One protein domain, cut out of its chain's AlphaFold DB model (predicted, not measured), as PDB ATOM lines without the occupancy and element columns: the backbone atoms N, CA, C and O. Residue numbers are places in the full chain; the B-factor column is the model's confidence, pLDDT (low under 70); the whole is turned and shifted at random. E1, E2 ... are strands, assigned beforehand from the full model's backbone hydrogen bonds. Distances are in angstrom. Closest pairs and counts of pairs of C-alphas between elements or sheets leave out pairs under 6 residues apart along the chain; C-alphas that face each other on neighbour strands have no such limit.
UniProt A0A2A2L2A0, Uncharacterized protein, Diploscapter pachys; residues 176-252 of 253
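This is residues 176 to 252 of the 253 residues of an uncharacterized protein of Diploscapter pachys (UniProt A0A2A2L2A0). The printed part has little regular structure: a loose rod of loops holds two separate strand hairpins, E1 with E2 along its middle and E3 with E4 near one end, while the loop of residues 201 to 215 makes the other end. The printed part has 77 residues, of which only 22 are in named elements, the strands E1, E2, E3 and E4 in that order along the chain with no named helix, and the class is all strand; both two-stranded sheets, E1 - E2 and E3 - E4, are antiparallel. The radius of gyration of the C-alphas is 15.8 A and the spans are 49 by 22 by 22 A.

After residues 176 to 194, E1, residues 195 to 200, begins at C-alpha (-57.242, -103.626, -48.492) and is 16.6 A long. E2 is residues 216 to 221, 16.2 A. E3 is residues 238 to 242. E4, residues 247 to 251, ends at C-alpha (-45.129, -107.489, -46.453).

Residues 180 to 181 pair antiparallel with residues 199 to 200 of E1. The hairpin E1 and E2 has N 197 and O 219 within hydrogen-bond range at 2.8 A. The hairpin E3 and E4 has N 240 and O 249 at 2.8 A. E2 and E3 are apart.

The C-alphas of Gly 207 and Tyr 228, the two farthest apart, are 49.9 A apart. The printed part has no cut. The links E1 to E2 and E2 to E3 are long. Residues 206 to 207 have pLDDT under 70.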
ATOM      1  N   TRP A 176     -53.459-118.875 -68.527       89.38
ATOM      2  CA  TRP A 176     -53.926-117.638 -67.914       89.38
ATOM      3  C   TRP A 176     -52.997-116.483 -68.281       89.38
ATOM      4  O   TRP A 176     -51.778-116.605 -68.156       89.38
ATOM      5  N   THR A 177     -53.569-115.353 -68.688       91.31
ATOM      6  CA  THR A 177     -52.817-114.103 -68.797       91.31
ATOM      7  C   THR A 177     -52.399-113.606 -67.418       91.31
ATOM      8  O   THR A 177     -52.943-114.012 -66.385       91.31
ATOM      9  N   GLU A 178     -51.488-112.637 -67.415       92.75
ATOM     10  CA  GLU A 178     -51.215-111.837 -66.228       92.75
ATOM     11  C   GLU A 178     -52.486-111.150 -65.712       92.75
ATOM     12  O   GLU A 178     -53.408-110.821 -66.471       92.75
ATOM     13  N   TRP A 179     -52.523-110.937 -64.398       93.12
ATOM     14  CA  TRP A 179     -53.611-110.226 -63.746       93.12
ATOM     15  C   TRP A 179     -53.589-108.742 -64.105       93.12
ATOM     16  O   TRP A 179     -52.556-108.074 -64.052       93.12
ATOM     17  N   THR A 180     -54.767-108.209 -64.400       92.69
ATOM     18  CA  THR A 180     -54.989-106.798 -64.709       92.69
ATOM     19  C   THR A 180     -55.919-106.187 -63.670       92.69
ATOM     20  O   THR A 180     -56.911-106.791 -63.267       92.69
ATOM     21  N   VAL A 181     -55.580-104.987 -63.206       91.38
ATOM     22  CA  VAL A 181     -56.433-104.180 -62.329       91.38
ATOM     23  C   VAL A 181     -57.011-103.036 -63.142       91.38
ATOM     24  O   VAL A 181     -56.315-102.457 -63.977       91.38
ATOM     25  N   ASP A 182     -58.275-102.711 -62.901       84.00
ATOM     26  CA  ASP A 182     -58.872-101.521 -63.490       84.00
ATOM     27  C   ASP A 182     -58.218-100.282 -62.859       84.00
ATOM     28  O   ASP A 182     -58.190-100.134 -61.635       84.00
ATOM     29  N   ALA A 183     -57.657 -99.407 -63.695       78.38
ATOM     30  CA  ALA A 183     -56.912 -98.230 -63.248       78.38
ATOM     31  C   ALA A 183     -57.780 -97.233 -62.459       78.38
ATOM     32  O   ALA A 183     -57.246 -96.393 -61.737       78.38
ATOM     33  N   SER A 184     -59.105 -97.326 -62.588       84.12
ATOM     34  CA  SER A 184     -60.058 -96.499 -61.843       84.12
ATOM     35  C   SER A 184     -60.276 -96.961 -60.398       84.12
ATOM     36  O   SER A 184     -60.808 -96.204 -59.582       84.12
ATOM     37  N   VAL A 185     -59.860 -98.184 -60.053       88.44
ATOM     38  CA  VAL A 185     -60.142 -98.772 -58.744       88.44
ATOM     39  C   VAL A 185     -59.022 -98.461 -57.760       88.44
ATOM     40  O   VAL A 185     -57.863 -98.834 -57.941       88.44
ATOM     41  N   THR A 186     -59.388 -97.783 -56.675       91.12
ATOM     42  CA  THR A 186     -58.488 -97.498 -55.555       91.12
ATOM     43  C   THR A 186     -58.609 -98.569 -54.476       91.12
ATOM     44  O   THR A 186     -59.594 -99.303 -54.400       91.12
ATOM     45  N   CYS A 187     -57.574 -98.692 -53.649       93.12
ATOM     46  CA  CYS A 187     -57.587 -99.641 -52.545       93.12
ATOM     47  C   CYS A 187     -58.690 -99.281 -51.538       93.12
ATOM     48  O   CYS A 187     -58.776 -98.127 -51.121       93.12
ATOM     49  N   ASN A 188     -59.505-100.259 -51.124       94.06
ATOM     50  CA  ASN A 188     -60.594-100.007 -50.169       94.06
ATOM     51  C   ASN A 188     -60.109 -99.741 -48.727       94.06
ATOM     52  O   ASN A 188     -60.895 -99.309 -47.889       94.06
ATOM     53  N   ASP A 189     -58.831 -99.992 -48.442       93.69
ATOM     54  CA  ASP A 189     -58.187 -99.761 -47.154       93.69
ATOM     55  C   ASP A 189     -56.801 -99.159 -47.389       93.69
ATOM     56  O   ASP A 189     -56.169 -99.371 -48.419       93.69
ATOM     57  N   THR A 190     -56.293 -98.387 -46.444       94.50
ATOM     58  CA  THR A 190     -55.051 -97.630 -46.647       94.50
ATOM     59  C   THR A 190     -53.867 -98.203 -45.884       94.50
ATOM     60  O   THR A 190     -52.743 -97.746 -46.099       94.50
ATOM     61  N   CYS A 191     -54.078 -99.208 -45.029       93.94
ATOM     62  CA  CYS A 191     -53.035 -99.742 -44.163       93.94
ATOM     63  C   CYS A 191     -53.111-101.262 -43.952       93.94
ATOM     64  O   CYS A 191     -54.111-101.923 -44.228       93.94
ATOM     65  N   GLY A 192     -52.022-101.814 -43.424       94.44
ATOM     66  CA  GLY A 192     -51.911-103.173 -42.920       94.44
ATOM     67  C   GLY A 192     -51.868-104.263 -43.986       94.44
ATOM     68  O   GLY A 192     -51.892-105.431 -43.618       94.44
ATOM     69  N   MET A 193     -51.829-103.917 -45.275       95.50
ATOM     70  CA  MET A 193     -52.181-104.814 -46.387       95.50
ATOM     71  C   MET A 193     -53.588-105.420 -46.239       95.50
ATOM     72  O   MET A 193     -53.859-106.521 -46.709       95.50
ATOM     73  N   CYS A 194     -54.483-104.705 -45.552       93.81
ATOM     74  CA  CYS A 194     -55.849-105.146 -45.284       93.81
ATOM     75  C   CYS A 194     -56.802-104.881 -46.452       93.81
ATOM     76  O   CYS A 194     -57.903-105.427 -46.482       93.81
ATOM     77  N   GLY A 195     -56.398-104.019 -47.385       93.38
ATOM     78  CA  GLY A 195     -57.242-103.626 -48.492       93.38
ATOM     79  C   GLY A 195     -57.163-104.604 -49.648       93.38
ATOM     80  O   GLY A 195     -56.177-105.323 -49.817       93.38
ATOM     81  N   SER A 196     -58.193-104.593 -50.484       93.75
ATOM     82  CA  SER A 196     -58.272-105.444 -51.670       93.75
ATOM     83  C   SER A 196     -58.697-104.646 -52.895       93.75
ATOM     84  O   SER A 196     -59.701-103.934 -52.846       93.75
ATOM     85  N   ILE A 197     -57.971-104.808 -54.001       93.56
ATOM     86  CA  ILE A 197     -58.350-104.305 -55.326       93.56
ATOM     87  C   ILE A 197     -58.837-105.491 -56.171       93.56
ATOM     88  O   ILE A 197     -58.097-106.471 -56.299       93.56
ATOM     89  N   PRO A 198     -60.050-105.437 -56.751       92.88
ATOM     90  CA  PRO A 198     -60.506-106.430 -57.711       92.88
ATOM     91  C   PRO A 198     -59.598-106.443 -58.946       92.88
ATOM     92  O   PRO A 198     -59.237-105.399 -59.493       92.88
ATOM     93  N   GLN A 199     -59.242-107.639 -59.390       92.00
ATOM     94  CA  GLN A 199     -58.418-107.878 -60.569       92.00
ATOM     95  C   GLN A 199     -59.053-108.944 -61.457       92.00
ATOM     96  O   GLN A 199     -59.798-109.803 -60.982       92.00
ATOM     97  N   LYS A 200     -58.748-108.880 -62.752       91.44
ATOM     98  CA  LYS A 200     -59.236-109.807 -63.772       91.44
ATOM     99  C   LYS A 200     -58.084-110.336 -64.614       91.44
ATOM    100  O   LYS A 200     -57.118-109.618 -64.875       91.44
ATOM    101  N   ARG A 201     -58.206-111.573 -65.069       89.44
ATOM    102  CA  ARG A 201     -57.313-112.209 -66.045       89.44
ATOM    103  C   ARG A 201     -58.139-113.002 -67.045       89.44
ATOM    104  O   ARG A 201     -59.281-113.360 -66.770       89.44
ATOM    105  N   TYR A 202     -57.542-113.297 -68.186       86.69
ATOM    106  CA  TYR A 202     -58.222-113.921 -69.311       86.69
ATOM    107  C   TYR A 202     -57.506-115.216 -69.696       86.69
ATOM    108  O   TYR A 202     -56.318-115.383 -69.426       86.69
ATOM    109  N   CYS A 203     -58.226-116.151 -70.309       84.06
ATOM    110  CA  CYS A 203     -57.621-117.362 -70.854       84.06
ATOM    111  C   CYS A 203     -57.157-117.104 -72.294       84.06
ATOM    112  O   CYS A 203     -57.936-116.617 -73.117       84.06
ATOM    113  N   PHE A 204     -55.895-117.409 -72.594       83.12
ATOM    114  CA  PHE A 204     -55.283-117.224 -73.908       83.12
ATOM    115  C   PHE A 204     -54.746-118.561 -74.458       83.12
ATOM    116  O   PHE A 204     -54.164-119.329 -73.696       83.12
ATOM    117  N   PRO A 205     -54.876-118.856 -75.763       79.00
ATOM    118  CA  PRO A 205     -55.606-118.087 -76.766       79.00
ATOM    119  C   PRO A 205     -57.128-118.150 -76.564       79.00
ATOM    120  O   PRO A 205     -57.659-119.067 -75.937       79.00
ATOM    121  N   SER A 206     -57.832-117.131 -77.064       69.81
ATOM    122  CA  SER A 206     -59.290-117.026 -76.939       69.81
ATOM    123  C   SER A 206     -59.977-118.249 -77.555       69.81
ATOM    124  O   SER A 206     -59.712-118.569 -78.712       69.81
ATOM    125  N   GLY A 207     -60.867-118.900 -76.801       67.12
ATOM    126  CA  GLY A 207     -61.562-120.129 -77.212       67.12
ATOM    127  C   GLY A 207     -61.023-121.405 -76.557       67.12
ATOM    128  O   GLY A 207     -61.745-122.397 -76.487       67.12
ATOM    129  N   CYS A 208     -59.810-121.367 -75.996       76.38
ATOM    130  CA  CYS A 208     -59.243-122.479 -75.233       76.38
ATOM    131  C   CYS A 208     -59.759-122.527 -73.792       76.38
ATOM    132  O   CYS A 208     -60.235-121.530 -73.246       76.38
ATOM    133  N   GLN A 209     -59.640-123.695 -73.154       77.69
ATOM    134  CA  GLN A 209     -60.004-123.875 -71.746       77.69
ATOM    135  C   GLN A 209     -58.749-123.864 -70.864       77.69
ATOM    136  O   GLN A 209     -57.811-124.631 -71.091       77.69
ATOM    137  N   CYS A 210     -58.738-123.000 -69.849       82.69
ATOM    138  CA  CYS A 210     -57.694-122.947 -68.828       82.69
ATOM    139  C   CYS A 210     -58.081-123.838 -67.641       82.69
ATOM    140  O   CYS A 210     -59.227-123.814 -67.188       82.69
ATOM    141  N   SER A 211     -57.132-124.612 -67.114       83.06
ATOM    142  CA  SER A 211     -57.335-125.436 -65.921       83.06
ATOM    143  C   SER A 211     -56.854-124.716 -64.655       83.06
ATOM    144  O   SER A 211     -55.762-124.155 -64.617       83.06
ATOM    145  N   GLY A 212     -57.676-124.762 -63.600       78.50
ATOM    146  CA  GLY A 212     -57.345-124.259 -62.263       78.50
ATOM    147  C   GLY A 212     -57.458-122.737 -62.084       78.50
ATOM    148  O   GLY A 212     -56.905-121.957 -62.855       78.50
ATOM    149  N   GLY A 213     -58.121-122.322 -61.001       82.31
ATOM    150  CA  GLY A 213     -58.291-120.922 -60.593       82.31
ATOM    151  C   GLY A 213     -59.360-120.147 -61.373       82.31
ATOM    152  O   GLY A 213     -59.871-120.612 -62.389       82.31
ATOM    153  N   ASP A 214     -59.666-118.946 -60.883       86.25
ATOM    154  CA  ASP A 214     -60.783-118.122 -61.363       86.25
ATOM    155  C   ASP A 214     -60.321-116.979 -62.283       86.25
ATOM    156  O   ASP A 214     -59.131-116.647 -62.330       86.25
ATOM    157  N   TYR A 215     -61.250-116.415 -63.064       86.06
ATOM    158  CA  TYR A 215     -60.990-115.290 -63.979       86.06
ATOM    159  C   TYR A 215     -60.939-113.949 -63.231       86.06
ATOM    160  O   TYR A 215     -60.295-112.997 -63.676       86.06
ATOM    161  N   ASP A 216     -61.604-113.889 -62.084       89.62
ATOM    162  CA  ASP A 216     -61.648-112.779 -61.155       89.62
ATOM    163  C   ASP A 216     -60.926-113.129 -59.851       89.62
ATOM    164  O   ASP A 216     -60.712-114.287 -59.492       89.62
ATOM    165  N   GLY A 217     -60.476-112.097 -59.150       91.31
ATOM    166  CA  GLY A 217     -59.793-112.260 -57.881       91.31
ATOM    167  C   GLY A 217     -59.491-110.927 -57.223       91.31
ATOM    168  O   GLY A 217     -59.879-109.862 -57.705       91.31
ATOM    169  N   PHE A 218     -58.750-110.986 -56.120       91.81
ATOM    170  CA  PHE A 218     -58.383-109.809 -55.341       91.81
ATOM    171  C   PHE A 218     -56.872-109.700 -55.186       91.81
ATOM    172  O   PHE A 218     -56.185-110.678 -54.888       91.81
ATOM    173  N   LYS A 219     -56.360-108.483 -55.367       92.75
ATOM    174  CA  LYS A 219     -54.979-108.108 -55.079       92.75
ATOM    175  C   LYS A 219     -54.937-107.327 -53.772       92.75
ATOM    176  O   LYS A 219     -55.590-106.293 -53.661       92.75
ATOM    177  N   ALA A 220     -54.149-107.792 -52.808       93.25
ATOM    178  CA  ALA A 220     -53.964-107.080 -51.547       93.25
ATOM    179  C   ALA A 220     -53.268-105.721 -51.749       93.25
ATOM    180  O   ALA A 220     -52.387-105.574 -52.605       93.25
ATOM    181  N   CYS A 221     -53.656-104.727 -50.954       94.31
ATOM    182  CA  CYS A 221     -53.169-103.354 -51.037       94.31
ATOM    183  C   CYS A 221     -53.264-102.625 -49.681       94.31
ATOM    184  O   CYS A 221     -53.790-103.153 -48.705       94.31
ATOM    185  N   GLY A 222     -52.714-101.408 -49.612       93.75
ATOM    186  CA  GLY A 222     -52.567-100.643 -48.365       93.75
ATOM    187  C   GLY A 222     -51.283-100.990 -47.596       93.75
ATOM    188  O   GLY A 222     -51.366-101.418 -46.449       93.75
ATOM    189  N   PRO A 223     -50.085-100.837 -48.195       93.44
ATOM    190  CA  PRO A 223     -48.833-101.305 -47.598       93.44
ATOM    191  C   PRO A 223     -48.377-100.647 -46.282       93.44
ATOM    192  O   PRO A 223     -47.666-101.329 -45.545       93.44
ATOM    193  N   PRO A 224     -48.693 -99.382 -45.933       94.94
ATOM    194  CA  PRO A 224     -48.258 -98.798 -44.661       94.94
ATOM    195  C   PRO A 224     -48.798 -99.562 -43.451       94.94
ATOM    196  O   PRO A 224     -49.890-100.113 -43.508       94.94
ATOM    197  N   VAL A 225     -48.088 -99.557 -42.322       95.19
ATOM    198  CA  VAL A 225     -48.635-100.133 -41.080       95.19
ATOM    199  C   VAL A 225     -49.878 -99.384 -40.599       95.19
ATOM    200  O   VAL A 225     -49.928 -98.153 -40.643       95.19
ATOM    201  N   CYS A 226     -50.866-100.114 -40.088       95.38
ATOM    202  CA  CYS A 226     -51.995 -99.492 -39.408       95.38
ATOM    203  C   CYS A 226     -51.582 -98.931 -38.045       95.38
ATOM    204  O   CYS A 226     -50.731 -99.487 -37.340       95.38
ATOM    205  N   LEU A 227     -52.229 -97.833 -37.667       93.19
ATOM    206  CA  LEU A 227     -52.134 -97.263 -36.331       93.19
ATOM    207  C   LEU A 227     -53.161 -97.916 -35.398       93.19
ATOM    208  O   LEU A 227     -54.154 -98.504 -35.835       93.19
ATOM    209  N   TYR A 228     -52.919 -97.781 -34.094       90.69
ATOM    210  CA  TYR A 228     -53.878 -98.158 -33.060       90.69
ATOM    211  C   TYR A 228     -55.266 -97.540 -33.353       90.69
ATOM    212  O   TYR A 228     -55.317 -96.376 -33.758       90.69
ATOM    213  N   PRO A 229     -56.388 -98.270 -33.165       93.38
ATOM    214  CA  PRO A 229     -56.534 -99.550 -32.454       93.38
ATOM    215  C   PRO A 229     -56.369-100.814 -33.308       93.38
ATOM    216  O   PRO A 229     -56.592-101.918 -32.812       93.38
ATOM    217  N   ARG A 230     -55.997-100.690 -34.586       92.44
ATOM    218  CA  ARG A 230     -55.875-101.843 -35.488       92.44
ATOM    219  C   ARG A 230     -54.525-102.554 -35.306       92.44
ATOM    220  O   ARG A 230     -53.526-101.891 -35.011       92.44
ATOM    221  N   PRO A 231     -54.454-103.881 -35.526       92.62
ATOM    222  CA  PRO A 231     -53.179-104.572 -35.681       92.62
ATOM    223  C   PRO A 231     -52.337-103.899 -36.765       92.62
ATOM    224  O   PRO A 231     -52.868-103.517 -37.805       92.62
ATOM    225  N   SER A 232     -51.027-103.763 -36.538       94.44
ATOM    226  CA  SER A 232     -50.154-103.045 -37.476       94.44
ATOM    227  C   SER A 232     -50.164-103.635 -38.887       94.44
ATOM    228  O   SER A 232     -50.054-102.870 -39.840       94.44
ATOM    229  N   CYS A 233     -50.314-104.955 -39.015       96.38
ATOM    230  CA  CYS A 233     -50.498-105.665 -40.278       96.38
ATOM    231  C   CYS A 233     -51.668-106.646 -40.158       96.38
ATOM    232  O   CYS A 233     -51.902-107.202 -39.083       96.38
ATOM    233  N   CYS A 234     -52.392-106.850 -41.257       95.12
ATOM    234  CA  CYS A 234     -53.433-107.861 -41.351       95.12
ATOM    235  C   CYS A 234     -52.844-109.285 -41.354       95.12
ATOM    236  O   CYS A 234     -51.653-109.463 -41.633       95.12
ATOM    237  N   PRO A 235     -53.660-110.311 -41.038       94.94
ATOM    238  CA  PRO A 235     -53.217-111.703 -41.035       94.94
ATOM    239  C   PRO A 235     -52.526-112.097 -42.344       94.94
ATOM    240  O   PRO A 235     -53.000-111.764 -43.426       94.94
ATOM    241  N   GLY A 236     -51.399-112.802 -42.236       93.62
ATOM    242  CA  GLY A 236     -50.566-113.177 -43.383       93.62
ATOM    243  C   GLY A 236     -49.497-112.148 -43.762       93.62
ATOM    244  O   GLY A 236     -48.648-112.464 -44.587       93.62
ATOM    245  N   TYR A 237     -49.483-110.966 -43.133       95.75
ATOM    246  CA  TYR A 237     -48.469-109.935 -43.359       95.75
ATOM    247  C   TYR A 237     -47.697-109.595 -42.084       95.75
ATOM    248  O   TYR A 237     -48.252-109.541 -40.983       95.75
ATOM    249  N   VAL A 238     -46.408-109.307 -42.242       95.00
ATOM    250  CA  VAL A 238     -45.500-108.916 -41.160       95.00
ATOM    251  C   VAL A 238     -44.957-107.511 -41.381       95.00
ATOM    252  O   VAL A 238     -44.792-107.040 -42.506       95.00
ATOM    253  N   LYS A 239     -44.672-106.820 -40.276       94.56
ATOM    254  CA  LYS A 239     -44.111-105.469 -40.287       94.56
ATOM    255  C   LYS A 239     -42.628-105.520 -40.661       94.56
ATOM    256  O   LYS A 239     -41.832-106.112 -39.938       94.56
ATOM    257  N   GLN A 240     -42.244-104.818 -41.724       94.44
ATOM    258  CA  GLN A 240     -40.861-104.684 -42.180       94.44
ATOM    259  C   GLN A 240     -40.458-103.207 -42.301       94.44
ATOM    260  O   GLN A 240     -41.254-102.350 -42.689       94.44
ATOM    261  N   LEU A 241     -39.207-102.892 -41.946       93.50
ATOM    262  CA  LEU A 241     -38.642-101.551 -42.107       93.50
ATOM    263  C   LEU A 241     -38.242-101.316 -43.569       93.50
ATOM    264  O   LEU A 241     -37.302-101.937 -44.066       93.50
ATOM    265  N   ASN A 242     -38.885-100.355 -44.226       90.38
ATOM    266  CA  ASN A 242     -38.419 -99.813 -45.493       90.38
ATOM    267  C   ASN A 242     -37.291 -98.811 -45.215       90.38
ATOM    268  O   ASN A 242     -37.528 -97.662 -44.840       90.38
ATOM    269  N   ARG A 243     -36.040 -99.254 -45.387       91.19
ATOM    270  CA  ARG A 243     -34.846 -98.440 -45.102       91.19
ATOM    271  C   ARG A 243     -34.740 -97.194 -45.985       91.19
ATOM    272  O   ARG A 243     -34.225 -96.180 -45.525       91.19
ATOM    273  N   THR A 244     -35.244 -97.260 -47.215       91.69
ATOM    274  CA  THR A 244     -35.182 -96.161 -48.189       91.69
ATOM    275  C   THR A 244     -36.167 -95.052 -47.835       91.69
ATOM    276  O   THR A 244     -35.796 -93.883 -47.809       91.69
ATOM    277  N   ALA A 245     -37.405 -95.418 -47.501       88.44
ATOM    278  CA  ALA A 245     -38.450 -94.467 -47.122       88.44
ATOM    279  C   ALA A 245     -38.424 -94.091 -45.629       88.44
ATOM    280  O   ALA A 245     -39.109 -93.158 -45.222       88.44
ATOM    281  N   ARG A 246     -37.643 -94.811 -44.807       91.50
ATOM    282  CA  ARG A 246     -37.630 -94.705 -43.334       91.50
ATOM    283  C   ARG A 246     -39.020 -94.901 -42.711       91.50
ATOM    284  O   ARG A 246     -39.336 -94.314 -41.680       91.50
ATOM    285  N   THR A 247     -39.839 -95.749 -43.326       91.56
ATOM    286  CA  THR A 247     -41.192 -96.094 -42.874       91.56
ATOM    287  C   THR A 247     -41.318 -97.591 -42.612       91.56
ATOM    288  O   THR A 247     -40.481 -98.387 -43.040       91.56
ATOM    289  N   TYR A 248     -42.373 -97.991 -41.905       93.62
ATOM    290  CA  TYR A 248     -42.736 -99.396 -41.757       93.62
ATOM    291  C   TYR A 248     -43.878 -99.754 -42.701       93.62
ATOM    292  O   TYR A 248     -44.910 -99.081 -42.698       93.62
ATOM    293  N   ASN A 249     -43.703-100.851 -43.431       95.38
ATOM    294  CA  ASN A 249     -44.711-101.416 -44.317       95.38
ATOM    295  C   ASN A 249     -45.027-102.857 -43.908       95.38
ATOM    296  O   ASN A 249     -44.229-103.513 -43.235       95.38
ATOM    297  N   CYS A 250     -46.179-103.345 -44.338       95.75
ATOM    298  CA  CYS A 250     -46.594-104.729 -44.215       95.75
ATOM    299  C   CYS A 250     -46.249-105.485 -45.498       95.75
ATOM    300  O   CYS A 250     -46.560-105.030 -46.599       95.75
ATOM    301  N   VAL A 251     -45.587-106.628 -45.351       94.44
ATOM    302  CA  VAL A 251     -45.129-107.489 -46.453       94.44
ATOM    303  C   VAL A 251     -45.449-108.944 -46.140       94.44
ATOM    304  O   VAL A 251     -45.725-109.274 -44.986       94.44
ATOM    305  N   LEU A 252     -45.445-109.805 -47.156       92.75
ATOM    306  CA  LEU A 252     -45.516-111.244 -46.916       92.75
ATOM    307  C   LEU A 252     -44.254-111.700 -46.150       92.75
ATOM    308  O   LEU A 252     -43.191-111.112 -46.375       92.75
TER     309      LEU A 252